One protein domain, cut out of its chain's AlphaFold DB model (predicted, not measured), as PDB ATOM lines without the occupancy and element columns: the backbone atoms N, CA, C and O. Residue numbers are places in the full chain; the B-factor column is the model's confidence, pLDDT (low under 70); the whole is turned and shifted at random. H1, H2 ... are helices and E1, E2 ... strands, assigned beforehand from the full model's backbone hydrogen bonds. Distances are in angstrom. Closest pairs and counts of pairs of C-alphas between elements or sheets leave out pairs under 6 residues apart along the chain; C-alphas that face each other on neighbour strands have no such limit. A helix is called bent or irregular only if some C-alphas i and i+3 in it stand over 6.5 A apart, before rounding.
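Overview. This is residues 86 to 259, 371 to 379 and 423 to 431 of the 489 residues of the protein "Amiloride-sensitive sodium channel subunit beta" of Brachionus plicatilis (UniProt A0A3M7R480). A strongly twisted sheet of five strands, E3, E4, E1, E6 and E7, runs through the middle of the domain, with a loose cluster of helices, H1 to H4, at one end. A two-stranded ribbon, E8 with E9, crosses near the other end, and the short pair E2 and E5 lies to one side beside H5. The printed part has 192 residues, with five named helices and nine named strands in the order E1 H1 H2 H3 H4 H5 E2 E3 E4 E5 E6 E7 E8 E9. The three sheets are antiparallel; the class is mixed, helices and strands, with under half of the residues in named elements. The whole is compact, with a radius of gyration of the C-alphas of 17.5 A and spans of 54 by 46 by 32 A.

Along the chain. E1, residues 87 to 92, begins at C-alpha (250.402, 0.520, 33.482) and is 16.8 A long. Its sheet also holds E3, residues 166 to 170, E4, residues 174 to 179, 16.4 A, E6, residues 225 to 230, 16.6 A, and E7, residues 242 to 244. E2 is residues 150 to 155 and E5 residues 205 to 208. E8, residues 248 to 259, is 34.8 A long; E9, residues 371 to 375, ends at C-alpha (249.700, -5.120, 59.116). The helices are H1, residues 99 to 106, H2, residues 109 to 113, H3, residues 121 to 130, 14.2 A, H4, residues 136 to 142, and H5, residues 146 to 149. H4 is irregular: C-alphas 137 and 140 are 8.0 A apart.

Arrangement. E1 and E6 are antiparallel at 163 degrees, with N 89 and O 228 2.8 A apart, within hydrogen-bond range. So are N 90 and O 177, 2.8 A, between E1 and E4, N 168 and O 176, 2.9 A, in the hairpin E3 and E4, and N 227 and O 242, 2.9 A, in the hairpin E6 and E7. H4 is on the sheet; its closest C-alphas to E4 are Asn 140 and Asn 175, 6.4 A. H5 only grazes the sheet. H1 and H4 touch at Ser 101 and Tyr 142, their closest C-alphas, 5.0 A, at a steep tilt of 62 degrees, opposite ways. H2 and H3 touch, closest C-alphas Thr 112 and Gly 122, 4.7 A. E2 and E5 pair through N 154 and O 205, 2.8 A, and E8 and E9 through N 251 and O 372, 2.7 A. E8 is apart from E1 and E6. Every O i to N i+4 pair is within range in H2 and H3, against 3 of 4 in H1 and 0 of 3 in H4, where 3 of 4 O i to N i+3 pairs are; H5 is too short for an i+4 pair.

Size, cuts and confidence. The farthest C-alphas, Asn 110 and Gln 196, are 54.5 A apart. Residues 260 to 370 and 380 to 422 are not printed; the gaps are 23.4 A and 25.2 A. The links E4 to E5, E5 to E6 and E6 to E7 are long. The mean pLDDT of the printed part is 83.6; residues 113 to 120, 183 to 190, 376 to 379 and 423 to 431 are under 70.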
ATOM      1  N   PRO A  86     252.043  -4.126  33.229       93.31
ATOM      2  CA  PRO A  86     250.937  -3.210  32.947       93.31
ATOM      3  C   PRO A  86     251.259  -1.769  33.359       93.31
ATOM      4  O   PRO A  86     252.212  -1.513  34.100       93.31
ATOM      5  N   THR A  87     250.403  -0.840  32.945       93.50
ATOM      6  CA  THR A  87     250.402   0.520  33.482       93.50
ATOM      7  C   THR A  87     249.898   0.498  34.920       93.50
ATOM      8  O   THR A  87     248.850  -0.087  35.214       93.50
ATOM      9  N   VAL A  88     250.622   1.167  35.817       96.06
ATOM     10  CA  VAL A  88     250.217   1.367  37.214       96.06
ATOM     11  C   VAL A  88     250.129   2.861  37.481       96.06
ATOM     12  O   VAL A  88     251.143   3.551  37.469       96.06
ATOM     13  N   THR A  89     248.923   3.367  37.724       97.00
ATOM     14  CA  THR A  89     248.676   4.768  38.090       97.00
ATOM     15  C   THR A  89     248.483   4.867  39.591       97.00
ATOM     16  O   THR A  89     247.618   4.188  40.136       97.00
ATOM     17  N   ILE A  90     249.282   5.702  40.248       97.75
ATOM     18  CA  ILE A  90     249.305   5.873  41.699       97.75
ATOM     19  C   ILE A  90     248.794   7.265  42.051       97.75
ATOM     20  O   ILE A  90     249.332   8.253  41.554       97.75
ATOM     21  N   CYS A  91     247.803   7.330  42.935       97.31
ATOM     22  CA  CYS A  91     247.179   8.563  43.401       97.31
ATOM     23  C   CYS A  91     247.089   8.586  44.933       97.31
ATOM     24  O   CYS A  91     246.945   7.540  45.578       97.31
ATOM     25  N   ASN A  92     247.080   9.787  45.512       96.25
ATOM     26  CA  ASN A  92     246.532   9.977  46.854       96.25
ATOM     27  C   ASN A  92     244.996   9.859  46.779       96.25
ATOM     28  O   ASN A  92     244.390  10.245  45.783       96.25
ATOM     29  N   MET A  93     244.351   9.309  47.809       94.94
ATOM     30  CA  MET A  93     242.885   9.267  47.889       94.94
ATOM     31  C   MET A  93     242.267  10.670  48.015       94.94
ATOM     32  O   MET A  93     241.103  10.852  47.669       94.94
ATOM     33  N   ASN A  94     243.049  11.657  48.463       93.06
ATOM     34  CA  ASN A  94     242.634  13.049  48.603       93.06
ATOM     35  C   ASN A  94     243.130  13.903  47.437       93.06
ATOM     36  O   ASN A  94     244.339  14.013  47.211       93.06
ATOM     37  N   PHE A  95     242.194  14.576  46.759       93.38
ATOM     38  CA  PHE A  95     242.504  15.526  45.686       93.38
ATOM     39  C   PHE A  95     243.364  16.692  46.193       93.38
ATOM     40  O   PHE A  95     244.368  17.050  45.581       93.38
ATOM     41  N   PHE A  96     242.976  17.254  47.341       93.50
ATOM     42  CA  PHE A  96     243.680  18.328  48.033       93.50
ATOM     43  C   PHE A  96     244.589  17.715  49.101       93.50
ATOM     44  O   PHE A  96     244.121  17.310  50.164       93.50
ATOM     45  N   SER A  97     245.880  17.590  48.804       93.62
ATOM     46  CA  SER A  97     246.842  16.885  49.673       93.62
ATOM     47  C   SER A  97     248.145  17.652  49.929       93.62
ATOM     48  O   SER A  97     248.904  17.292  50.835       93.62
ATOM     49  N   SER A  98     248.382  18.742  49.197       93.56
ATOM     50  CA  SER A  98     249.555  19.607  49.349       93.56
ATOM     51  C   SER A  98     249.375  20.719  50.391       93.56
ATOM     52  O   SER A  98     248.263  21.049  50.798       93.56
ATOM     53  N   ASP A  99     250.479  21.371  50.763       90.62
ATOM     54  CA  ASP A  99     250.439  22.571  51.611       90.62
ATOM     55  C   ASP A  99     249.823  23.779  50.883       90.62
ATOM     56  O   ASP A  99     249.164  24.610  51.501       90.62
ATOM     57  N   PHE A 100     249.956  23.856  49.553       92.88
ATOM     58  CA  PHE A 100     249.289  24.885  48.746       92.88
ATOM     59  C   PHE A 100     247.762  24.793  48.871       92.88
ATOM     60  O   PHE A 100     247.080  25.808  49.016       92.88
ATOM     61  N   SER A 101     247.232  23.567  48.895       92.50
ATOM     62  CA  SER A 101     245.806  23.328  49.117       92.50
ATOM     63  C   SER A 101     245.316  23.845  50.461       92.50
ATOM     64  O   SER A 101     244.165  24.260  50.552       92.50
ATOM     65  N   LEU A 102     246.156  23.864  51.501       90.00
ATOM     66  CA  LEU A 102     245.768  24.424  52.796       90.00
ATOM     67  C   LEU A 102     245.409  25.908  52.649       90.00
ATOM     68  O   LEU A 102     244.316  26.315  53.027       90.00
ATOM     69  N   ASN A 103     246.272  26.691  51.999       89.94
ATOM     70  CA  ASN A 103     246.018  28.114  51.772       89.94
ATOM     71  C   ASN A 103     244.792  28.339  50.875       89.94
ATOM     72  O   ASN A 103     243.942  29.164  51.197       89.94
ATOM     73  N   PHE A 104     244.659  27.578  49.787       90.88
ATOM     74  CA  PHE A 104     243.503  27.684  48.891       90.88
ATOM     75  C   PHE A 104     242.183  27.381  49.610       90.88
ATOM     76  O   PHE A 104     241.243  28.167  49.570       90.88
ATOM     77  N   THR A 105     242.117  26.258  50.321       87.62
ATOM     78  CA  THR A 105     240.881  25.820  50.981       87.62
ATOM     79  C   THR A 105     240.488  26.733  52.134       87.62
ATOM     80  O   THR A 105     239.292  26.917  52.358       87.62
ATOM     81  N   THR A 106     241.455  27.379  52.804       85.75
ATOM     82  CA  THR A 106     241.155  28.353  53.865       85.75
ATOM     83  C   THR A 106     240.300  29.530  53.401       85.75
ATOM     84  O   THR A 106     239.494  30.029  54.182       85.75
ATOM     85  N   GLN A 107     240.387  29.909  52.123       86.25
ATOM     86  CA  GLN A 107     239.568  30.976  51.535       86.25
ATOM     87  C   GLN A 107     238.077  30.605  51.459       86.25
ATOM     88  O   GLN A 107     237.227  31.489  51.478       86.25
ATOM     89  N   PHE A 108     237.757  29.307  51.434       86.06
ATOM     90  CA  PHE A 108     236.404  28.765  51.247       86.06
ATOM     91  C   PHE A 108     235.926  27.933  52.450       86.06
ATOM     92  O   PHE A 108     234.996  27.126  52.342       86.06
ATOM     93  N   ILE A 109     236.564  28.094  53.615       81.06
ATOM     94  CA  ILE A 109     236.241  27.326  54.829       81.06
ATOM     95  C   ILE A 109     234.772  27.500  55.235       81.06
ATOM     96  O   ILE A 109     234.099  26.516  55.533       81.06
ATOM     97  N   ASN A 110     234.243  28.724  55.207       79.75
ATOM     98  CA  ASN A 110     232.868  28.985  55.648       79.75
ATOM     99  C   ASN A 110     231.828  28.295  54.749       79.75
ATOM    100  O   ASN A 110     230.834  27.767  55.247       79.75
ATOM    101  N   ASP A 111     232.093  28.224  53.444       75.75
ATOM    102  CA  ASP A 111     231.215  27.563  52.472       75.75
ATOM    103  C   ASP A 111     231.286  26.031  52.582       75.75
ATOM    104  O   ASP A 111     230.332  25.315  52.263       75.75
ATOM    105  N   THR A 112     232.414  25.500  53.063       72.44
ATOM    106  CA  THR A 112     232.655  24.055  53.176       72.44
ATOM    107  C   THR A 112     232.264  23.470  54.532       72.44
ATOM    108  O   THR A 112     231.776  22.345  54.560       72.44
ATOM    109  N   ILE A 113     232.385  24.210  55.640       68.12
ATOM    110  CA  ILE A 113     232.017  23.731  56.990       68.12
ATOM    111  C   ILE A 113     230.519  23.424  57.113       68.12
ATOM    112  O   ILE A 113     230.133  22.492  57.815       68.12
ATOM    113  N   ASN A 114     229.666  24.170  56.407       64.69
ATOM    114  CA  ASN A 114     228.215  23.958  56.446       64.69
ATOM    115  C   ASN A 114     227.771  22.672  55.722       64.69
ATOM    116  O   ASN A 114     226.596  22.306  55.762       64.69
ATOM    117  N   ASN A 115     228.700  21.984  55.058       67.56
ATOM    118  CA  ASN A 115     228.447  20.765  54.315       67.56
ATOM    119  C   ASN A 115     228.827  19.526  55.133       67.56
ATOM    120  O   ASN A 115     229.881  19.461  55.758       67.56
ATOM    121  N   ASN A 116     227.976  18.501  55.094       69.12
ATOM    122  CA  ASN A 116     228.261  17.232  55.752       69.12
ATOM    123  C   ASN A 116     229.482  16.556  55.076       69.12
ATOM    124  O   ASN A 116     229.436  16.288  53.873       69.12
ATOM    125  N   PRO A 117     230.561  16.220  55.809       65.31
ATOM    126  CA  PRO A 117     231.734  15.570  55.219       65.31
ATOM    127  C   PRO A 117     231.417  14.187  54.630       65.31
ATOM    128  O   PRO A 117     232.123  13.722  53.743       65.31
ATOM    129  N   PHE A 118     230.327  13.540  55.055       63.41
ATOM    130  CA  PHE A 118     229.868  12.268  54.488       63.41
ATOM    131  C   PHE A 118     229.104  12.422  53.165       63.41
ATOM    132  O   PHE A 118     228.907  11.430  52.467       63.41
ATOM    133  N   THR A 119     228.668  13.634  52.796       67.12
ATOM    134  CA  THR A 119     228.003  13.881  51.504       67.12
ATOM    135  C   THR A 119     228.982  14.254  50.394       67.12
ATOM    136  O   THR A 119     228.549  14.418  49.256       67.12
ATOM    137  N   ASN A 120     230.282  14.408  50.697       69.31
ATOM    138  CA  ASN A 120     231.330  14.875  49.774       69.31
ATOM    139  C   ASN A 120     230.985  16.195  49.045       69.31
ATOM    140  O   ASN A 120     231.595  16.528  48.024       69.31
ATOM    141  N   SER A 121     230.008  16.965  49.539       76.06
ATOM    142  CA  SER A 121     229.516  18.169  48.862       76.06
ATOM    143  C   SER A 121     230.533  19.307  48.934       76.06
ATOM    144  O   SER A 121     230.761  19.971  47.926       76.06
ATOM    145  N   GLY A 122     231.215  19.466  50.074       81.62
ATOM    146  CA  GLY A 122     232.301  20.440  50.234       81.62
ATOM    147  C   GLY A 122     233.501  20.149  49.326       81.62
ATOM    148  O   GLY A 122     233.973  21.036  48.618       81.62
ATOM    149  N   GLU A 123     233.956  18.892  49.265       85.88
ATOM    150  CA  GLU A 123     235.040  18.487  48.359       85.88
ATOM    151  C   GLU A 123     234.654  18.696  46.884       85.88
ATOM    152  O   GLU A 123     235.453  19.200  46.093       85.88
ATOM    153  N   SER A 124     233.417  18.353  46.511       85.56
ATOM    154  CA  SER A 124     232.906  18.545  45.148       85.56
ATOM    155  C   SER A 124     232.841  20.024  44.762       85.56
ATOM    156  O   SER A 124     233.226  20.382  43.649       85.56
ATOM    157  N   PHE A 125     232.411  20.888  45.685       85.31
ATOM    158  CA  PHE A 125     232.421  22.338  45.498       85.31
ATOM    159  C   PHE A 125     233.840  22.854  45.236       85.31
ATOM    160  O   PHE A 125     234.080  23.471  44.199       85.31
ATOM    161  N   LEU A 126     234.801  22.519  46.102       88.75
ATOM    162  CA  LEU A 126     236.195  22.942  45.947       88.75
ATOM    163  C   LEU A 126     236.814  22.445  44.637       88.75
ATOM    164  O   LEU A 126     237.530  23.191  43.973       88.75
ATOM    165  N   LYS A 127     236.519  21.206  44.224       88.81
ATOM    166  CA  LYS A 127     236.955  20.675  42.923       88.81
ATOM    167  C   LYS A 127     236.398  21.493  41.760       88.81
ATOM    168  O   LYS A 127     237.104  21.682  40.775       88.81
ATOM    169  N   ASN A 128     235.159  21.971  41.848       83.94
ATOM    170  CA  ASN A 128     234.570  22.816  40.808       83.94
ATOM    171  C   ASN A 128     235.199  24.213  40.787       83.94
ATOM    172  O   ASN A 128     235.522  24.696  39.704       83.94
ATOM    173  N   VAL A 129     235.454  24.814  41.955       87.12
ATOM    174  CA  VAL A 129     236.183  26.092  42.064       87.12
ATOM    175  C   VAL A 129     237.590  25.961  41.479       87.12
ATOM    176  O   VAL A 129     237.985  26.772  40.647       87.12
ATOM    177  N   ALA A 130     238.314  24.889  41.812       87.50
ATOM    178  CA  ALA A 130     239.652  24.629  41.282       87.50
ATOM    179  C   ALA A 130     239.683  24.512  39.745       87.50
ATOM    180  O   ALA A 130     240.707  24.807  39.135       87.50
ATOM    181  N   LYS A 131     238.569  24.109  39.111       82.50
ATOM    182  CA  LYS A 131     238.443  24.029  37.645       82.50
ATOM    183  C   LYS A 131     238.139  25.361  36.971       82.50
ATOM    184  O   LYS A 131     238.258  25.431  35.749       82.50
ATOM    185  N   MET A 132     237.759  26.399  37.710       84.06
ATOM    186  CA  MET A 132     237.487  27.709  37.122       84.06
ATOM    187  C   MET A 132     238.761  28.315  36.506       84.06
ATOM    188  O   MET A 132     239.848  28.090  37.040       84.06
ATOM    189  N   PRO A 133     238.658  29.108  35.419       81.75
ATOM    190  CA  PRO A 133     239.820  29.643  34.698       81.75
ATOM    191  C   PRO A 133     240.838  30.386  35.576       81.75
ATOM    192  O   PRO A 133     242.035  30.301  35.323       81.75
ATOM    193  N   GLU A 134     240.368  31.065  36.626       84.88
ATOM    194  CA  GLU A 134     241.197  31.793  37.593       84.88
ATOM    195  C   GLU A 134     242.129  30.870  38.403       84.88
ATOM    196  O   GLU A 134     243.282  31.213  38.655       84.88
ATOM    197  N   TYR A 135     241.659  29.671  38.761       84.69
ATOM    198  CA  TYR A 135     242.365  28.727  39.638       84.69
ATOM    199  C   TYR A 135     242.989  27.542  38.887       84.69
ATOM    200  O   TYR A 135     243.854  26.848  39.434       84.69
ATOM    201  N   HIS A 136     242.577  27.321  37.636       80.06
ATOM    202  CA  HIS A 136     242.950  26.175  36.806       80.06
ATOM    203  C   HIS A 136     244.466  26.074  36.567       80.06
ATOM    204  O   HIS A 136     245.023  24.982  36.454       80.06
ATOM    205  N   THR A 137     245.179  27.198  36.493       83.44
ATOM    206  CA  THR A 137     246.636  27.212  36.259       83.44
ATOM    207  C   THR A 137     247.425  26.514  37.371       83.44
ATOM    208  O   THR A 137     248.514  25.996  37.124       83.44
ATOM    209  N   ASN A 138     246.846  26.409  38.570       86.94
ATOM    210  CA  ASN A 138     247.475  25.826  39.750       86.94
ATOM    211  C   ASN A 138     247.111  24.351  39.977       86.94
ATOM    212  O   ASN A 138     247.395  23.821  41.050       86.94
ATOM    213  N   PHE A 139     246.512  23.658  38.998       85.81
ATOM    214  CA  PHE A 139     246.013  22.291  39.199       85.81
ATOM    215  C   PHE A 139     247.041  21.320  39.779       85.81
ATOM    216  O   PHE A 139     246.740  20.563  40.701       85.81
ATOM    217  N   ASN A 140     248.273  21.406  39.286       89.50
ATOM    218  CA  ASN A 140     249.371  20.538  39.699       89.50
ATOM    219  C   ASN A 140     249.873  20.851  41.120       89.50
ATOM    220  O   ASN A 140     250.647  20.076  41.674       89.50
ATOM    221  N   LEU A 141     249.469  21.984  41.701       93.88
ATOM    222  CA  LEU A 141     249.862  22.404  43.043       93.88
ATOM    223  C   LEU A 141     248.892  21.906  44.115       93.88
ATOM    224  O   LEU A 141     249.291  21.863  45.273       93.88
ATOM    225  N   TYR A 142     247.654  21.521  43.781       93.88
ATOM    226  CA  TYR A 142     246.677  21.072  44.786       93.88
ATOM    227  C   TYR A 142     246.981  19.674  45.349       93.88
ATOM    228  O   TYR A 142     246.768  19.401  46.538       93.88
ATOM    229  N   GLY A 143     247.494  18.786  44.503       94.50
ATOM    230  CA  GLY A 143     247.859  17.432  44.894       94.50
ATOM    231  C   GLY A 143     249.319  17.298  45.320       94.50
ATOM    232  O   GLY A 143     250.142  18.202  45.164       94.50
ATOM    233  N   ASP A 144     249.657  16.117  45.819       95.31
ATOM    234  CA  ASP A 144     251.028  15.775  46.181       95.31
ATOM    235  C   ASP A 144     251.998  15.849  44.995       95.31
ATOM    236  O   ASP A 144     251.671  15.507  43.854       95.31
ATOM    237  N   SER A 145     253.233  16.269  45.276       95.44
ATOM    238  CA  SER A 145     254.332  16.150  44.321       95.44
ATOM    239  C   SER A 145     254.757  14.689  44.170       95.44
ATOM    240  O   SER A 145     254.549  13.865  45.065       95.44
ATOM    241  N   LYS A 146     255.414  14.366  43.050       95.00
ATOM    242  CA  LYS A 146     255.917  13.012  42.764       95.00
ATOM    243  C   LYS A 146     256.793  12.468  43.888       95.00
ATOM    244  O   LYS A 146     256.610  11.331  44.308       95.00
ATOM    245  N   ASP A 147     257.725  13.284  44.372       93.69
ATOM    246  CA  ASP A 147     258.702  12.864  45.377       93.69
ATOM    247  C   ASP A 147     258.115  12.781  46.785       93.69
ATOM    248  O   ASP A 147     258.594  11.981  47.590       93.69
ATOM    249  N   LYS A 148     257.049  13.546  47.074       94.62
ATOM    250  CA  LYS A 148     256.250  13.329  48.281       94.62
ATOM    251  C   LYS A 148     255.494  12.011  48.148       94.62
ATOM    252  O   LYS A 148     255.706  11.115  48.958       94.62
ATOM    253  N   LEU A 149     254.640  11.878  47.129       95.88
ATOM    254  CA  LEU A 149     253.735  10.737  47.010       95.88
ATOM    255  C   LEU A 149     254.488   9.417  46.866       95.88
ATOM    256  O   LEU A 149     254.039   8.441  47.441       95.88
ATOM    257  N   ILE A 150     255.613   9.367  46.147       96.50
ATOM    258  CA  ILE A 150     256.428   8.161  45.953       96.50
ATOM    259  C   ILE A 150     257.781   8.363  46.649       96.50
ATOM    260  O   ILE A 150     258.761   8.833  46.068       96.50
ATOM    261  N   ALA A 151     257.834   7.974  47.919       94.75
ATOM    262  CA  ALA A 151     259.026   8.029  48.751       94.75
ATOM    263  C   ALA A 151     260.131   7.072  48.263       94.75
ATOM    264  O   ALA A 151     261.297   7.453  48.277       94.75
ATOM    265  N   ASP A 152     259.789   5.874  47.781       95.12
ATOM    266  CA  ASP A 152     260.742   4.908  47.209       95.12
ATOM    267  C   ASP A 152     260.071   4.026  46.136       95.12
ATOM    268  O   ASP A 152     258.852   3.841  46.144       95.12
ATOM    269  N   CYS A 153     260.853   3.527  45.175       95.31
ATOM    270  CA  CYS A 153     260.374   2.734  44.041       95.31
ATOM    271  C   CYS A 153     261.438   1.742  43.577       95.31
ATOM    272  O   CYS A 153     262.550   2.139  43.221       95.31
ATOM    273  N   LEU A 154     261.059   0.466  43.502       94.50
ATOM    274  CA  LEU A 154     261.866  -0.619  42.962       94.50
ATOM    275  C   LEU A 154     261.082  -1.388  41.893       94.50
ATOM    276  O   LEU A 154     259.907  -1.695  42.082       94.50
ATOM    277  N   PHE A 155     261.745  -1.757  40.808       93.00
ATOM    278  CA  PHE A 155     261.238  -2.661  39.778       93.00
ATOM    279  C   PHE A 155     262.360  -3.630  39.397       93.00
ATOM    280  O   PHE A 155     263.497  -3.196  39.218       93.00
ATOM    281  N   GLU A 156     262.080  -4.936  39.362       90.81
ATOM    282  CA  GLU A 156     263.099  -5.983  39.171       90.81
ATOM    283  C   GLU A 156     264.358  -5.778  40.034       90.81
ATOM    284  O   GLU A 156     265.489  -5.798  39.548       90.81
ATOM    285  N   PHE A 157     264.169  -5.551  41.339       89.88
ATOM    286  CA  PHE A 157     265.255  -5.326  42.309       89.88
ATOM    287  C   PHE A 157     266.102  -4.059  42.088       89.88
ATOM    288  O   PHE A 157     267.064  -3.842  42.825       89.88
ATOM    289  N   ARG A 158     265.759  -3.207  41.117       92.19
ATOM    290  CA  ARG A 158     266.478  -1.968  40.794       92.19
ATOM    291  C   ARG A 158     265.624  -0.756  41.120       92.19
ATOM    292  O   ARG A 158     264.403  -0.808  41.008       92.19
ATOM    293  N   SER A 159     266.256   0.351  41.497       94.12
ATOM    294  CA  SER A 159     265.546   1.619  41.671       94.12
ATOM    295  C   SER A 159     264.895   2.055  40.364       94.12
ATOM    296  O   SER A 159     265.541   2.077  39.316       94.12
ATOM    297  N   CYS A 160     263.611   2.405  40.429       92.25
ATOM    298  CA  CYS A 160     262.891   2.898  39.262       92.25
ATOM    299  C   CYS A 160     263.511   4.207  38.769       92.25
ATOM    300  O   CYS A 160     263.859   5.085  39.565       92.25
ATOM    301  N   ASN A 161     263.544   4.399  37.453       89.75
ATOM    302  CA  ASN A 161     263.866   5.702  36.891       89.75
ATOM    303  C   ASN A 161     262.698   6.673  37.138       89.75
ATOM    304  O   ASN A 161     261.687   6.641  36.435       89.75
ATOM    305  N   ARG A 162     262.837   7.559  38.134       88.00
ATOM    306  CA  ARG A 162     261.791   8.532  38.502       88.00
ATOM    307  C   ARG A 162     261.435   9.503  37.376       88.00
ATOM    308  O   ARG A 162     260.339  10.063  37.404       88.00
ATOM    309  N   SER A 163     262.307   9.712  36.393       87.31
ATOM    310  CA  SER A 163     262.025  10.568  35.233       87.31
ATOM    311  C   SER A 163     261.039   9.925  34.254       87.31
ATOM    312  O   SER A 163     260.327  10.645  33.562       87.31
ATOM    313  N   LYS A 164     260.940   8.586  34.240       86.62
ATOM    314  CA  LYS A 164     259.965   7.844  33.423       86.62
ATOM    315  C   LYS A 164     258.554   7.817  34.024       86.62
ATOM    316  O   LYS A 164     257.607   7.461  33.331       86.62
ATOM    317  N   LEU A 165     258.389   8.184  35.300       91.25
ATOM    318  CA  LEU A 165     257.065   8.306  35.918       91.25
ATOM    319  C   LEU A 165     256.339   9.525  35.342       91.25
ATOM    320  O   LEU A 165     256.773  10.662  35.551       91.25
ATOM    321  N   LYS A 166     255.233   9.283  34.639       91.50
ATOM    322  CA  LYS A 166     254.470  10.334  33.956       91.50
ATOM    323  C   LYS A 166     253.397  10.902  34.868       91.50
ATOM    324  O   LYS A 166     252.709  10.159  35.559       91.50
ATOM    325  N   TYR A 167     253.268  12.220  34.879       92.94
ATOM    326  CA  TYR A 167     252.202  12.899  35.601       92.94
ATOM    327  C   TYR A 167     250.857  12.685  34.898       92.94
ATOM    328  O   TYR A 167     250.778  12.749  33.672       92.94
ATOM    329  N   TYR A 168     249.811  12.453  35.682       91.25
ATOM    330  CA  TYR A 168     248.438  12.332  35.219       91.25
ATOM    331  C   TYR A 168     247.508  13.011  36.228       91.25
ATOM    332  O   TYR A 168     247.538  12.688  37.414       91.25
ATOM    333  N   LEU A 169     246.681  13.946  35.766       91.00
ATOM    334  CA  LEU A 169     245.689  14.617  36.603       91.00
ATOM    335  C   LEU A 169     244.383  13.812  36.587       91.00
ATOM    336  O   LEU A 169     243.630  13.857  35.614       91.00
ATOM    337  N   HIS A 170     244.105  13.069  37.658       92.75
ATOM    338  CA  HIS A 170     242.873  12.296  37.782       92.75
ATOM    339  C   HIS A 170     241.708  13.201  38.225       92.75
ATOM    340  O   HIS A 170     241.831  13.894  39.240       92.75
ATOM    341  N   PRO A 171     240.531  13.144  37.572       89.12
ATOM    342  CA  PRO A 171     239.401  14.038  37.864       89.12
ATOM    343  C   PRO A 171     238.926  13.986  39.322       89.12
ATOM    344  O   PRO A 171     238.537  15.008  39.885       89.12
ATOM    345  N   ASN A 172     238.986  12.804  39.944       89.94
ATOM    346  CA  ASN A 172     238.547  12.601  41.329       89.94
ATOM    347  C   ASN A 172     239.672  12.680  42.368       89.94
ATOM    348  O   ASN A 172     239.368  12.968  43.523       89.94
ATOM    349  N   TYR A 173     240.928  12.438  41.983       93.06
ATOM    350  CA  TYR A 173     242.038  12.198  42.922       93.06
ATOM    351  C   TYR A 173     243.208  13.181  42.756       93.06
ATOM    352  O   TYR A 173     244.161  13.127  43.523       93.06
ATOM    353  N   GLY A 174     243.130  14.108  41.799       93.12
ATOM    354  CA  GLY A 174     244.140  15.140  41.605       93.12
ATOM    355  C   GLY A 174     245.425  14.556  41.030       93.12
ATOM    356  O   GLY A 174     245.387  13.785  40.069       93.12
ATOM    357  N   ASN A 175     246.562  14.939  41.603       95.75
ATOM    358  CA  ASN A 175     247.867  14.522  41.109       95.75
ATOM    359  C   ASN A 175     248.073  13.011  41.252       95.75
ATOM    360  O   ASN A 175     248.108  12.468  42.360       95.75
ATOM    361  N   CYS A 176     248.308  12.353  40.123       96.69
ATOM    362  CA  CYS A 176     248.699  10.956  40.055       96.69
ATOM    363  C   CYS A 176     249.952  10.781  39.197       96.69
ATOM    364  O   CYS A 176     250.299  11.626  38.370       96.69
ATOM    365  N   PHE A 177     250.625   9.643  39.366       96.25
ATOM    366  CA  PHE A 177     251.819   9.300  38.599       96.25
ATOM    367  C   PHE A 177     251.709   7.895  38.026       96.25
ATOM    368  O   PHE A 177     251.310   6.962  38.719       96.25
ATOM    369  N   GLN A 178     252.064   7.748  36.754       94.94
ATOM    370  CA  GLN A 178     251.938   6.513  35.998       94.94
ATOM    371  C   GLN A 178     253.305   5.873  35.792       94.94
ATOM    372  O   GLN A 178     254.218   6.477  35.224       94.94
ATOM    373  N   PHE A 179     253.426   4.629  36.239       94.44
ATOM    374  CA  PHE A 179     254.513   3.733  35.889       94.44
ATOM    375  C   PHE A 179     254.132   2.941  34.639       94.44
ATOM    376  O   PHE A 179     253.046   2.363  34.576       94.44
ATOM    377  N   ASN A 180     255.044   2.908  33.669       92.06
ATOM    378  CA  ASN A 180     254.910   2.181  32.408       92.06
ATOM    379  C   ASN A 180     253.619   2.469  31.596       92.06
ATOM    380  O   ASN A 180     252.966   1.517  31.177       92.06
ATOM    381  N   PRO A 181     253.222   3.742  31.364       86.75
ATOM    382  CA  PRO A 181     251.967   4.079  30.679       86.75
ATOM    383  C   PRO A 181     251.916   3.669  29.204       86.75
ATOM    384  O   PRO A 181     250.830   3.457  28.670       86.75
ATOM    385  N   GLY A 182     253.067   3.519  28.544       76.00
ATOM    386  CA  GLY A 182     253.155   3.051  27.157       76.00
ATOM    387  C   GLY A 182     252.771   4.069  26.085       76.00
ATOM    388  O   GLY A 182     252.847   3.756  24.899       76.00
ATOM    389  N   TYR A 183     252.413   5.285  26.479       68.56
ATOM    390  CA  TYR A 183     252.238   6.432  25.602       68.56
ATOM    391  C   TYR A 183     253.147   7.557  26.088       68.56
ATOM    392  O   TYR A 183     253.165   7.885  27.274       68.56
ATOM    393  N   ASP A 184     253.899   8.143  25.161       54.84
ATOM    394  CA  ASP A 184     254.469   9.465  25.352       54.84
ATOM    395  C   ASP A 184     253.812  10.383  24.329       54.84
ATOM    396  O   ASP A 184     253.666  10.018  23.156       54.84
ATOM    397  N   ASN A 185     253.383  11.561  24.781       47.25
ATOM    398  CA  ASN A 185     253.020  12.629  23.864       47.25
ATOM    399  C   ASN A 185     254.262  12.890  22.999       47.25
ATOM    400  O   ASN A 185     255.230  13.474  23.468       47.25
ATOM    401  N   TYR A 186     254.194  12.447  21.743       45.66
ATOM    402  CA  TYR A 186     255.199  12.560  20.686       45.66
ATOM    403  C   TYR A 186     256.347  11.527  20.659       45.66
ATOM    404  O   TYR A 186     257.363  11.613  21.338       45.66
ATOM    405  N   LYS A 187     256.213  10.644  19.658       42.56
ATOM    406  CA  LYS A 187     257.256  10.056  18.789       42.56
ATOM    407  C   LYS A 187     258.262   9.056  19.356       42.56
ATOM    408  O   LYS A 187     258.786   8.297  18.547       42.56
ATOM    409  N   ASN A 188     258.463   8.950  20.664       45.62
ATOM    410  CA  ASN A 188     259.331   7.911  21.214       45.62
ATOM    411  C   ASN A 188     258.487   6.855  21.924       45.62
ATOM    412  O   ASN A 188     257.866   7.104  22.954       45.62
ATOM    413  N   SER A 189     258.428   5.657  21.345       50.53
ATOM    414  CA  SER A 189     258.063   4.477  22.113       50.53
ATOM    415  C   SER A 189     259.176   4.235  23.125       50.53
ATOM    416  O   SER A 189     260.149   3.565  22.797       50.53
ATOM    417  N   ASP A 190     259.056   4.797  24.326       60.28
ATOM    418  CA  ASP A 190     259.838   4.291  25.446       60.28
ATOM    419  C   ASP A 190     259.570   2.785  25.548       60.28
ATOM    420  O   ASP A 190     258.409   2.351  25.528       60.28
ATOM    421  N   ASP A 191     260.643   1.994  25.586       70.25
ATOM    422  CA  ASP A 191     260.551   0.547  25.737       70.25
ATOM    423  C   ASP A 191     259.721   0.235  26.983       70.25
ATOM    424  O   ASP A 191     260.028   0.696  28.090       70.25
ATOM    425  N   LEU A 192     258.637  -0.517  26.779       85.88
ATOM    426  CA  LEU A 192     257.768  -0.934  27.866       85.88
ATOM    427  C   LEU A 192     258.569  -1.787  28.841       85.88
ATOM    428  O   LEU A 192     259.209  -2.766  28.454       85.88
ATOM    429  N   GLU A 193     258.459  -1.454  30.120       89.00
ATOM    430  CA  GLU A 193     259.068  -2.257  31.168       89.00
ATOM    431  C   GLU A 193     258.419  -3.652  31.150       89.00
ATOM    432  O   GLU A 193     257.190  -3.809  31.114       89.00
ATOM    433  N   SER A 194     259.249  -4.688  31.133       88.56
ATOM    434  CA  SER A 194     258.826  -6.086  31.151       88.56
ATOM    435  C   SER A 194     259.506  -6.795  32.305       88.56
ATOM    436  O   SER A 194     260.530  -6.329  32.799       88.56
ATOM    437  N   THR A 195     258.920  -7.898  32.766       86.88
ATOM    438  CA  THR A 195     259.541  -8.697  33.815       86.88
ATOM    439  C   THR A 195     259.600 -10.176  33.491       86.88
ATOM    440  O   THR A 195     258.655 -10.770  32.959       86.88
ATOM    441  N   GLN A 196     260.740 -10.779  33.817       84.50
ATOM    442  CA  GLN A 196     260.954 -12.224  33.723       84.50
ATOM    443  C   GLN A 196     260.639 -12.937  35.044       84.50
ATOM    444  O   GLN A 196     260.447 -14.153  35.066       84.50
ATOM    445  N   TYR A 197     260.540 -12.181  36.135       82.94
ATOM    446  CA  TYR A 197     260.315 -12.706  37.469       82.94
ATOM    447  C   TYR A 197     258.817 -12.769  37.782       82.94
ATOM    448  O   TYR A 197     258.067 -11.805  37.641       82.94
ATOM    449  N   ILE A 198     258.363 -13.938  38.233       75.62
ATOM    450  CA  ILE A 198     256.966 -14.174  38.639       75.62
ATOM    451  C   ILE A 198     256.782 -13.897  40.143       75.62
ATOM    452  O   ILE A 198     255.660 -13.757  40.631       75.62
ATOM    453  N   GLU A 199     257.884 -13.794  40.884       79.31
ATOM    454  CA  GLU A 199     257.887 -13.630  42.331       79.31
ATOM    455  C   GLU A 199     257.645 -12.192  42.796       79.31
ATOM    456  O   GLU A 199     257.848 -11.212  42.080       79.31
ATOM    457  N   ARG A 200     257.277 -12.075  44.074       73.25
ATOM    458  CA  ARG A 200     256.969 -10.814  44.756       73.25
ATOM    459  C   ARG A 200     258.044  -9.737  44.620       73.25
ATOM    460  O   ARG A 200     257.731  -8.553  44.579       73.25
ATOM    461  N   LEU A 201     259.313 -10.133  44.652       79.50
ATOM    462  CA  LEU A 201     260.425  -9.184  44.678       79.50
ATOM    463  C   LEU A 201     260.804  -8.670  43.284       79.50
ATOM    464  O   LEU A 201     261.400  -7.599  43.191       79.50
ATOM    465  N   GLY A 202     260.423  -9.400  42.233       84.94
ATOM    466  CA  GLY A 202     260.684  -9.025  40.848       84.94
ATOM    467  C   GLY A 202     259.669  -8.043  40.259       84.94
ATOM    468  O   GLY A 202     259.935  -7.440  39.228       84.94
ATOM    469  N   GLY A 203     258.519  -7.844  40.908       91.00
ATOM    470  CA  GLY A 203     257.516  -6.868  40.478       91.00
ATOM    471  C   GLY A 203     257.837  -5.420  40.867       91.00
ATOM    472  O   GLY A 203     258.886  -5.110  41.432       91.00
ATOM    473  N   LEU A 204     256.879  -4.529  40.602       94.25
ATOM    474  CA  LEU A 204     256.898  -3.154  41.100       94.25
ATOM    475  C   LEU A 204     256.687  -3.146  42.619       94.25
ATOM    476  O   LEU A 204     255.761  -3.775  43.133       94.25
ATOM    477  N   ARG A 205     257.539  -2.422  43.338       93.94
ATOM    478  CA  ARG A 205     257.450  -2.196  44.779       93.94
ATOM    479  C   ARG A 205     257.618  -0.718  45.042       93.94
ATOM    480  O   ARG A 205     258.477  -0.071  44.455       93.94
ATOM    481  N   LEU A 206     256.798  -0.185  45.919       95.12
ATOM    482  CA  LEU A 206     256.656   1.254  46.059       95.12
ATOM    483  C   LEU A 206     256.560   1.629  47.525       95.12
ATOM    484  O   LEU A 206     256.217   0.818  48.374       95.12
ATOM    485  N   VAL A 207     256.868   2.872  47.845       95.12
ATOM    486  CA  VAL A 207     256.725   3.400  49.193       95.12
ATOM    487  C   VAL A 207     256.039   4.746  49.081       95.12
ATOM    488  O   VAL A 207     256.617   5.642  48.489       95.12
ATOM    489  N   LEU A 208     254.796   4.883  49.551       96.19
ATOM    490  CA  LEU A 208     253.902   6.020  49.227       96.19
ATOM    491  C   LEU A 208     253.555   7.034  50.341       96.19
ATOM    492  O   LEU A 208     252.750   6.742  51.214       96.19
ATOM    493  N   ASN A 209     254.042   8.273  50.356       95.44
ATOM    494  CA  ASN A 209     253.635   9.170  51.449       95.44
ATOM    495  C   ASN A 209     252.208   9.708  51.262       95.44
ATOM    496  O   ASN A 209     252.004  10.727  50.617       95.44
ATOM    497  N   LEU A 210     251.239   9.035  51.886       94.31
ATOM    498  CA  LEU A 210     249.808   9.363  51.842       94.31
ATOM    499  C   LEU A 210     249.387  10.378  52.921       94.31
ATOM    500  O   LEU A 210     248.198  10.541  53.197       94.31
ATOM    501  N   SER A 211     250.343  11.022  53.600       92.06
ATOM    502  CA  SER A 211     250.042  11.996  54.649       92.06
ATOM    503  C   SER A 211     249.366  13.243  54.075       92.06
ATOM    504  O   SER A 211     249.915  13.890  53.179       92.06
ATOM    505  N   VAL A 212     248.237  13.623  54.664       91.75
ATOM    506  CA  VAL A 212     247.502  14.853  54.347       91.75
ATOM    507  C   VAL A 212     247.642  15.837  55.516       91.75
ATOM    508  O   VAL A 212     247.525  15.393  56.665       91.75
ATOM    509  N   PRO A 213     247.899  17.137  55.256       91.81
ATOM    510  CA  PRO A 213     247.904  18.178  56.283       91.81
ATOM    511  C   PRO A 213     246.653  18.127  57.165       91.81
ATOM    512  O   PRO A 213     245.543  17.955  56.663       91.81
ATOM    513  N   ASP A 214     246.815  18.295  58.481       88.94
ATOM    514  CA  ASP A 214     245.705  18.175  59.441       88.94
ATOM    515  C   ASP A 214     244.547  19.123  59.118       88.94
ATOM    516  O   ASP A 214     243.383  18.734  59.202       88.94
ATOM    517  N   GLY A 215     244.872  20.333  58.659       86.12
ATOM    518  CA  GLY A 215     243.891  21.326  58.246       86.12
ATOM    519  C   GLY A 215     243.120  20.979  56.973       86.12
ATOM    520  O   GLY A 215     242.199  21.702  56.665       86.12
ATOM    521  N   LEU A 216     243.427  19.903  56.244       88.31
ATOM    522  CA  LEU A 216     242.643  19.464  55.074       88.31
ATOM    523  C   LEU A 216     241.733  18.267  55.378       88.31
ATOM    524  O   LEU A 216     240.852  17.935  54.585       88.31
ATOM    525  N   LYS A 217     241.895  17.632  56.545       86.50
ATOM    526  CA  LYS A 217     241.152  16.417  56.925       86.50
ATOM    527  C   LYS A 217     239.649  16.639  57.099       86.50
ATOM    528  O   LYS A 217     238.893  15.674  57.089       86.50
ATOM    529  N   PHE A 218     239.211  17.888  57.269       80.75
ATOM    530  CA  PHE A 218     237.788  18.219  57.351       80.75
ATOM    531  C   PHE A 218     237.079  18.125  55.989       80.75
ATOM    532  O   PHE A 218     235.873  17.908  55.954       80.75
ATOM    533  N   ILE A 219     237.816  18.273  54.880       83.31
ATOM    534  CA  ILE A 219     237.268  18.233  53.515       83.31
ATOM    535  C   ILE A 219     236.979  16.792  53.115       83.31
ATOM    536  O   ILE A 219     235.901  16.487  52.612       83.31
ATOM    537  N   ASN A 220     237.956  15.917  53.347       85.19
ATOM    538  CA  ASN A 220     237.829  14.489  53.137       85.19
ATOM    539  C   ASN A 220     238.558  13.758  54.280       85.19
ATOM    540  O   ASN A 220     239.782  13.853  54.405       85.19
ATOM    541  N   PRO A 221     237.813  13.054  55.150       80.94
ATOM    542  CA  PRO A 221     238.388  12.387  56.315       80.94
ATOM    543  C   PRO A 221     239.102  11.075  55.962       80.94
ATOM    544  O   PRO A 221     239.782  10.496  56.814       80.94
ATOM    545  N   ASN A 222     238.950  10.570  54.734       85.50
ATOM    546  CA  ASN A 222     239.544   9.306  54.325       85.50
ATOM    547  C   ASN A 222     241.037   9.487  54.048       85.50
ATOM    548  O   ASN A 222     241.449  10.347  53.278       85.50
ATOM    549  N   ILE A 223     241.869   8.632  54.640       89.44
ATOM    550  CA  ILE A 223     243.313   8.620  54.398       89.44
ATOM    551  C   ILE A 223     243.668   7.287  53.758       89.44
ATOM    552  O   ILE A 223     243.432   6.225  54.336       89.44
ATOM    553  N   GLY A 224     244.263   7.345  52.573       93.94
ATOM    554  CA  GLY A 224     244.616   6.160  51.813       93.94
ATOM    555  C   GLY A 224     245.243   6.505  50.474       93.94
ATOM    556  O   GLY A 224     245.381   7.671  50.105       93.94
ATOM    557  N   GLY A 225     245.646   5.463  49.760       96.00
ATOM    558  CA  GLY A 225     246.132   5.551  48.390       96.00
ATOM    559  C   GLY A 225     245.158   4.870  47.446       96.00
ATOM    560  O   GLY A 225     244.397   3.994  47.857       96.00
ATOM    561  N   ILE A 226     245.196   5.259  46.180       96.88
ATOM    562  CA  ILE A 226     244.427   4.623  45.116       96.88
ATOM    563  C   ILE A 226     245.388   4.203  44.012       96.88
ATOM    564  O   ILE A 226     246.240   4.989  43.592       96.88
ATOM    565  N   ILE A 227     245.248   2.967  43.535       97.19
ATOM    566  CA  ILE A 227     246.024   2.454  42.407       97.19
ATOM    567  C   ILE A 227     245.103   1.955  41.308       97.19
ATOM    568  O   ILE A 227     244.262   1.091  41.542       97.19
ATOM    569  N   PHE A 228     245.348   2.401  40.082       96.56
ATOM    570  CA  PHE A 228     244.722   1.847  38.887       96.56
ATOM    571  C   PHE A 228     245.736   1.005  38.125       96.56
ATOM    572  O   PHE A 228     246.814   1.483  37.777       96.56
ATOM    573  N   ILE A 229     245.386  -0.252  37.864       95.81
ATOM    574  CA  ILE A 229     246.215  -1.188  37.097       95.81
ATOM    575  C   ILE A 229     245.445  -1.557  35.840       95.81
ATOM    576  O   ILE A 229     244.333  -2.086  35.947       95.81
ATOM    577  N   HIS A 230     246.030  -1.271  34.681       91.94
ATOM    578  CA  HIS A 230     245.376  -1.432  33.387       91.94
ATOM    579  C   HIS A 230     246.383  -1.724  32.263       91.94
ATOM    580  O   HIS A 230     247.595  -1.606  32.440       91.94
ATOM    581  N   ASN A 231     245.880  -2.146  31.103       89.38
ATOM    582  CA  ASN A 231     246.693  -2.358  29.903       89.38
ATOM    583  C   ASN A 231     246.997  -1.017  29.201       89.38
ATOM    584  O   ASN A 231     246.272  -0.037  29.383       89.38
ATOM    585  N   HIS A 232     247.996  -0.995  28.322       86.94
ATOM    586  CA  HIS A 232     248.411   0.150  27.500       86.94
ATOM    587  C   HIS A 232     247.383   0.593  26.440       86.94
ATOM    588  O   HIS A 232     247.575   1.619  25.796       86.94
ATOM    589  N   THR A 233     246.296  -0.161  26.247       84.94
ATOM    590  CA  THR A 233     245.160   0.193  25.366       84.94
ATOM    591  C   THR A 233     243.966   0.789  26.121       84.94
ATOM    592  O   THR A 233     242.939   1.108  25.528       84.94
ATOM    593  N   THR A 234     244.078   0.913  27.445       86.62
ATOM    594  CA  THR A 234     242.998   1.334  28.354       86.62
ATOM    595  C   THR A 234     243.455   2.506  29.223       86.62
ATOM    596  O   THR A 234     244.622   2.890  29.181       86.62
ATOM    597  N   HIS A 235     242.547   3.081  30.013       87.81
ATOM    598  CA  HIS A 235     242.784   4.307  30.779       87.81
ATOM    599  C   HIS A 235     242.444   4.126  32.277       87.81
ATOM    600  O   HIS A 235     241.568   3.322  32.600       87.81
ATOM    601  N   PRO A 236     243.077   4.864  33.213       89.88
ATOM    602  CA  PRO A 236     242.812   4.721  34.650       89.88
ATOM    603  C   PRO A 236     241.342   4.895  35.044       89.88
ATOM    604  O   PRO A 236     240.840   4.152  35.876       89.88
ATOM    605  N   THR A 237     240.635   5.837  34.417       89.00
ATOM    606  CA  THR A 237     239.233   6.153  34.756       89.00
ATOM    607  C   THR A 237     238.218   5.094  34.323       89.00
ATOM    608  O   THR A 237     237.054   5.193  34.694       89.00
ATOM    609  N   ILE A 238     238.638   4.090  33.543       87.69
ATOM    610  CA  ILE A 238     237.764   3.022  33.031       87.69
ATOM    611  C   ILE A 238     238.037   1.660  33.682       87.69
ATOM    612  O   ILE A 238     237.536   0.641  33.211       87.69
ATOM    613  N   VAL A 239     238.856   1.623  34.738       90.06
ATOM    614  CA  VAL A 239     239.167   0.397  35.479       90.06
ATOM    615  C   VAL A 239     238.919   0.574  36.967       90.06
ATOM    616  O   VAL A 239     239.113   1.654  37.522       90.06
ATOM    617  N   ASP A 240     238.584  -0.527  37.633       91.25
ATOM    618  CA  ASP A 240     238.374  -0.493  39.074       91.25
ATOM    619  C   ASP A 240     239.687  -0.212  39.829       91.25
ATOM    620  O   ASP A 240     240.713  -0.874  39.568       91.25
ATOM    621  N   PRO A 241     239.669   0.742  40.778       95.12
ATOM    622  CA  PRO A 241     240.815   1.044  41.616       95.12
ATOM    623  C   PRO A 241     241.076  -0.045  42.661       95.12
ATOM    624  O   PRO A 241     240.179  -0.748  43.118       95.12
ATOM    625  N   VAL A 242     242.324  -0.116  43.114       96.12
ATOM    626  CA  VAL A 242     242.725  -0.790  44.351       96.12
ATOM    627  C   VAL A 242     242.928   0.276  45.421       96.12
ATOM    628  O   VAL A 242     243.766   1.165  45.264       96.12
ATOM    629  N   THR A 243     242.169   0.185  46.509       95.81
ATOM    630  CA  THR A 243     242.320   1.061  47.673       95.81
ATOM    631  C   THR A 243     243.446   0.554  48.572       95.81
ATOM    632  O   THR A 243     243.559  -0.640  48.853       95.81
ATOM    633  N   LEU A 244     244.300   1.468  49.024       95.06
ATOM    634  CA  LEU A 244     245.410   1.184  49.924       95.06
ATOM    635  C   LEU A 244     245.154   1.832  51.273       95.06
ATOM    636  O   LEU A 244     244.937   3.044  51.357       95.06
ATOM    637  N   SER A 245     245.255   1.039  52.330       92.31
ATOM    638  CA  SER A 245     245.229   1.564  53.688       92.31
ATOM    639  C   SER A 245     246.629   2.021  54.119       92.31
ATOM    640  O   SER A 245     247.631   1.369  53.802       92.31
ATOM    641  N   PRO A 246     246.739   3.131  54.866       90.88
ATOM    642  CA  PRO A 246     248.006   3.535  55.460       90.88
ATOM    643  C   PRO A 246     248.462   2.507  56.507       90.88
ATOM    644  O   PRO A 246     247.650   1.804  57.108       90.88
ATOM    645  N   ASN A 247     249.772   2.441  56.764       88.38
ATOM    646  CA  ASN A 247     250.399   1.524  57.734       88.38
ATOM    647  C   ASN A 247     250.176   0.021  57.467       88.38
ATOM    648  O   ASN A 247     250.425  -0.815  58.341       88.38
ATOM    649  N   THR A 248     249.735  -0.337  56.266       92.19
ATOM    650  CA  THR A 248     249.630  -1.728  55.827       92.19
ATOM    651  C   THR A 248     250.523  -1.973  54.633       92.19
ATOM    652  O   THR A 248     250.808  -1.064  53.855       92.19
ATOM    653  N   GLU A 249     250.945  -3.218  54.486       91.81
ATOM    654  CA  GLU A 249     251.552  -3.691  53.260       91.81
ATOM    655  C   GLU A 249     250.473  -4.412  52.449       91.81
ATOM    656  O   GLU A 249     249.983  -5.479  52.831       91.81
ATOM    657  N   THR A 250     250.061  -3.776  51.356       94.12
ATOM    658  CA  THR A 250     249.075  -4.315  50.422       94.12
ATOM    659  C   THR A 250     249.792  -5.008  49.296       94.12
ATOM    660  O   THR A 250     250.583  -4.368  48.618       94.12
ATOM    661  N   ASN A 251     249.462  -6.275  49.072       93.06
ATOM    662  CA  ASN A 251     249.912  -7.042  47.937       93.06
ATOM    663  C   ASN A 251     248.843  -7.244  46.880       93.06
ATOM    664  O   ASN A 251     247.776  -7.774  47.177       93.06
ATOM    665  N   VAL A 252     249.192  -6.931  45.632       94.75
ATOM    666  CA  VAL A 252     248.315  -7.134  44.475       94.75
ATOM    667  C   VAL A 252     248.901  -8.180  43.526       94.75
ATOM    668  O   VAL A 252     249.920  -7.950  42.874       94.75
ATOM    669  N   ALA A 253     248.251  -9.337  43.444       92.44
ATOM    670  CA  ALA A 253     248.517 -10.363  42.445       92.44
ATOM    671  C   ALA A 253     247.842 -10.023  41.134       92.44
ATOM    672  O   ALA A 253     246.673  -9.655  41.144       92.44
ATOM    673  N   LEU A 254     248.538 -10.234  40.019       91.75
ATOM    674  CA  LEU A 254     247.992 -10.020  38.685       91.75
ATOM    675  C   LEU A 254     248.007 -11.319  37.881       91.75
ATOM    676  O   LEU A 254     249.064 -11.932  37.702       91.75
ATOM    677  N   SER A 255     246.848 -11.692  37.348       90.31
ATOM    678  CA  SER A 255     246.709 -12.723  36.320       90.31
ATOM    679  C   SER A 255     246.250 -12.080  35.014       90.31
ATOM    680  O   SER A 255     245.410 -11.183  35.025       90.31
ATOM    681  N   ARG A 256     246.824 -12.508  33.889       90.38
ATOM    682  CA  ARG A 256     246.465 -12.016  32.552       90.38
ATOM    683  C   ARG A 256     245.747 -13.117  31.807       90.38
ATOM    684  O   ARG A 256     246.307 -14.205  31.662       90.38
ATOM    685  N   THR A 257     244.582 -12.795  31.267       92.38
ATOM    686  CA  THR A 257     243.863 -13.691  30.368       92.38
ATOM    687  C   THR A 257     243.722 -13.012  29.021       92.38
ATOM    688  O   THR A 257     243.187 -11.910  28.930       92.38
ATOM    689  N   PHE A 258     244.228 -13.671  27.983       92.81
ATOM    690  CA  PHE A 258     244.061 -13.255  26.597       92.81
ATOM    691  C   PHE A 258     242.915 -14.050  25.985       92.81
ATOM    692  O   PHE A 258     242.796 -15.254  26.231       92.81
ATOM    693  N   TYR A 259     242.094 -13.386  25.182       92.44
ATOM    694  CA  TYR A 259     241.008 -14.021  24.455       92.44
ATOM    695  C   TYR A 259     241.106 -13.717  22.966       92.44
ATOM    696  O   TYR A 259     241.559 -12.650  22.558       92.44
ATOM    697  N   ILE A 371     243.964  -9.279  45.941       94.44
ATOM    698  CA  ILE A 371     244.496  -8.343  46.930       94.44
ATOM    699  C   ILE A 371     244.651  -9.068  48.265       94.44
ATOM    700  O   ILE A 371     243.740  -9.759  48.718       94.44
ATOM    701  N   SER A 372     245.800  -8.900  48.912       93.31
ATOM    702  CA  SER A 372     246.021  -9.346  50.287       93.31
ATOM    703  C   SER A 372     246.710  -8.248  51.082       93.31
ATOM    704  O   SER A 372     247.671  -7.651  50.614       93.31
ATOM    705  N   ASN A 373     246.221  -7.982  52.286       91.94
ATOM    706  CA  ASN A 373     246.748  -6.937  53.154       91.94
ATOM    707  C   ASN A 373     247.323  -7.569  54.410       91.94
ATOM    708  O   ASN A 373     246.715  -8.477  54.980       91.94
ATOM    709  N   TYR A 374     248.459  -7.063  54.875       88.69
ATOM    710  CA  TYR A 374     248.957  -7.423  56.190       88.69
ATOM    711  C   TYR A 374     249.491  -6.207  56.940       88.69
ATOM    712  O   TYR A 374     250.094  -5.292  56.376       88.69
ATOM    713  N   TYR A 375     249.230  -6.185  58.246       85.50
ATOM    714  CA  TYR A 375     249.700  -5.120  59.116       85.50
ATOM    715  C   TYR A 375     251.193  -5.264  59.337       85.50
ATOM    716  O   TYR A 375     251.671  -6.271  59.870       85.50
ATOM    717  N   LYS A 376     251.932  -4.217  58.989       67.44
ATOM    718  CA  LYS A 376     253.339  -4.147  59.332       67.44
ATOM    719  C   LYS A 376     253.454  -3.522  60.715       67.44
ATOM    720  O   LYS A 376     253.123  -2.354  60.912       67.44
ATOM    721  N   LYS A 377     253.939  -4.283  61.701       62.69
ATOM    722  CA  LYS A 377     254.398  -3.668  62.953       62.69
ATOM    723  C   LYS A 377     255.526  -2.712  62.585       62.69
ATOM    724  O   LYS A 377     256.518  -3.143  61.997       62.69
ATOM    725  N   ASN A 378     255.373  -1.434  62.931       53.47
ATOM    726  CA  ASN A 378     256.474  -0.482  62.853       53.47
ATOM    727  C   ASN A 378     257.689  -1.127  63.529       53.47
ATOM    728  O   ASN A 378     257.562  -1.517  64.699       53.47
ATOM    729  N   PRO A 379     258.841  -1.265  62.848       45.94
ATOM    730  CA  PRO A 379     260.059  -1.586  63.557       45.94
ATOM    731  C   PRO A 379     260.235  -0.451  64.560       45.94
ATOM    732  O   PRO A 379     260.459   0.703  64.187       45.94
ATOM    733  N   LYS A 423     250.954 -13.758  42.404       28.05
ATOM    734  CA  LYS A 423     251.886 -12.614  42.387       28.05
ATOM    735  C   LYS A 423     251.606 -11.688  43.588       28.05
ATOM    736  O   LYS A 423     250.493 -11.639  44.080       28.05
ATOM    737  N   LEU A 424     252.587 -10.965  44.113       25.69
ATOM    738  CA  LEU A 424     252.404 -10.005  45.219       25.69
ATOM    739  C   LEU A 424     253.150  -8.713  44.835       25.69
ATOM    740  O   LEU A 424     254.262  -8.797  44.326       25.69
ATOM    741  N   ILE A 425     252.579  -7.539  45.108       25.27
ATOM    742  CA  ILE A 425     253.180  -6.205  44.880       25.27
ATOM    743  C   ILE A 425     253.339  -5.527  46.240       25.27
ATOM    744  O   ILE A 425     252.331  -5.269  46.853       25.27
ATOM    745  N   ILE A 426     254.537  -5.226  46.742       25.28
ATOM    746  CA  ILE A 426     254.702  -4.674  48.106       25.28
ATOM    747  C   ILE A 426     254.703  -3.144  48.117       25.28
ATOM    748  O   ILE A 426     255.464  -2.533  47.363       25.28
ATOM    749  N   PHE A 427     253.987  -2.558  49.085       24.03
ATOM    750  CA  PHE A 427     254.147  -1.164  49.497       24.03
ATOM    751  C   PHE A 427     254.781  -1.017  50.899       24.03
ATOM    752  O   PHE A 427     254.275  -1.609  51.847       24.03
ATOM    753  N   PHE A 428     255.848  -0.222  51.083       23.31
ATOM    754  CA  PHE A 428     256.254   0.254  52.432       23.31
ATOM    755  C   PHE A 428     255.787   1.679  52.667       23.31
ATOM    756  O   PHE A 428     255.451   2.305  51.693       23.31
ATOM    757  N   LEU A 429     255.804   2.185  53.909       24.86
ATOM    758  CA  LEU A 429     256.047   3.587  54.305       24.86
ATOM    759  C   LEU A 429     256.271   3.707  55.793       24.86
ATOM    760  O   LEU A 429     255.756   2.924  56.585       24.86
ATOM    761  N   LEU A 430     256.981   4.771  56.138       23.83
ATOM    762  CA  LEU A 430     257.155   5.286  57.480       23.83
ATOM    763  C   LEU A 430     256.313   6.555  57.630       23.83
ATOM    764  O   LEU A 430     256.455   7.456  56.807       23.83
ATOM    765  N   ASN A 431     255.542   6.691  58.718       26.23
ATOM    766  CA  ASN A 431     255.450   7.999  59.365       26.23
ATOM    767  C   ASN A 431     255.121   7.976  60.869       26.23
ATOM    768  O   ASN A 431     254.636   6.996  61.438       26.23
TER     769      ASN A 431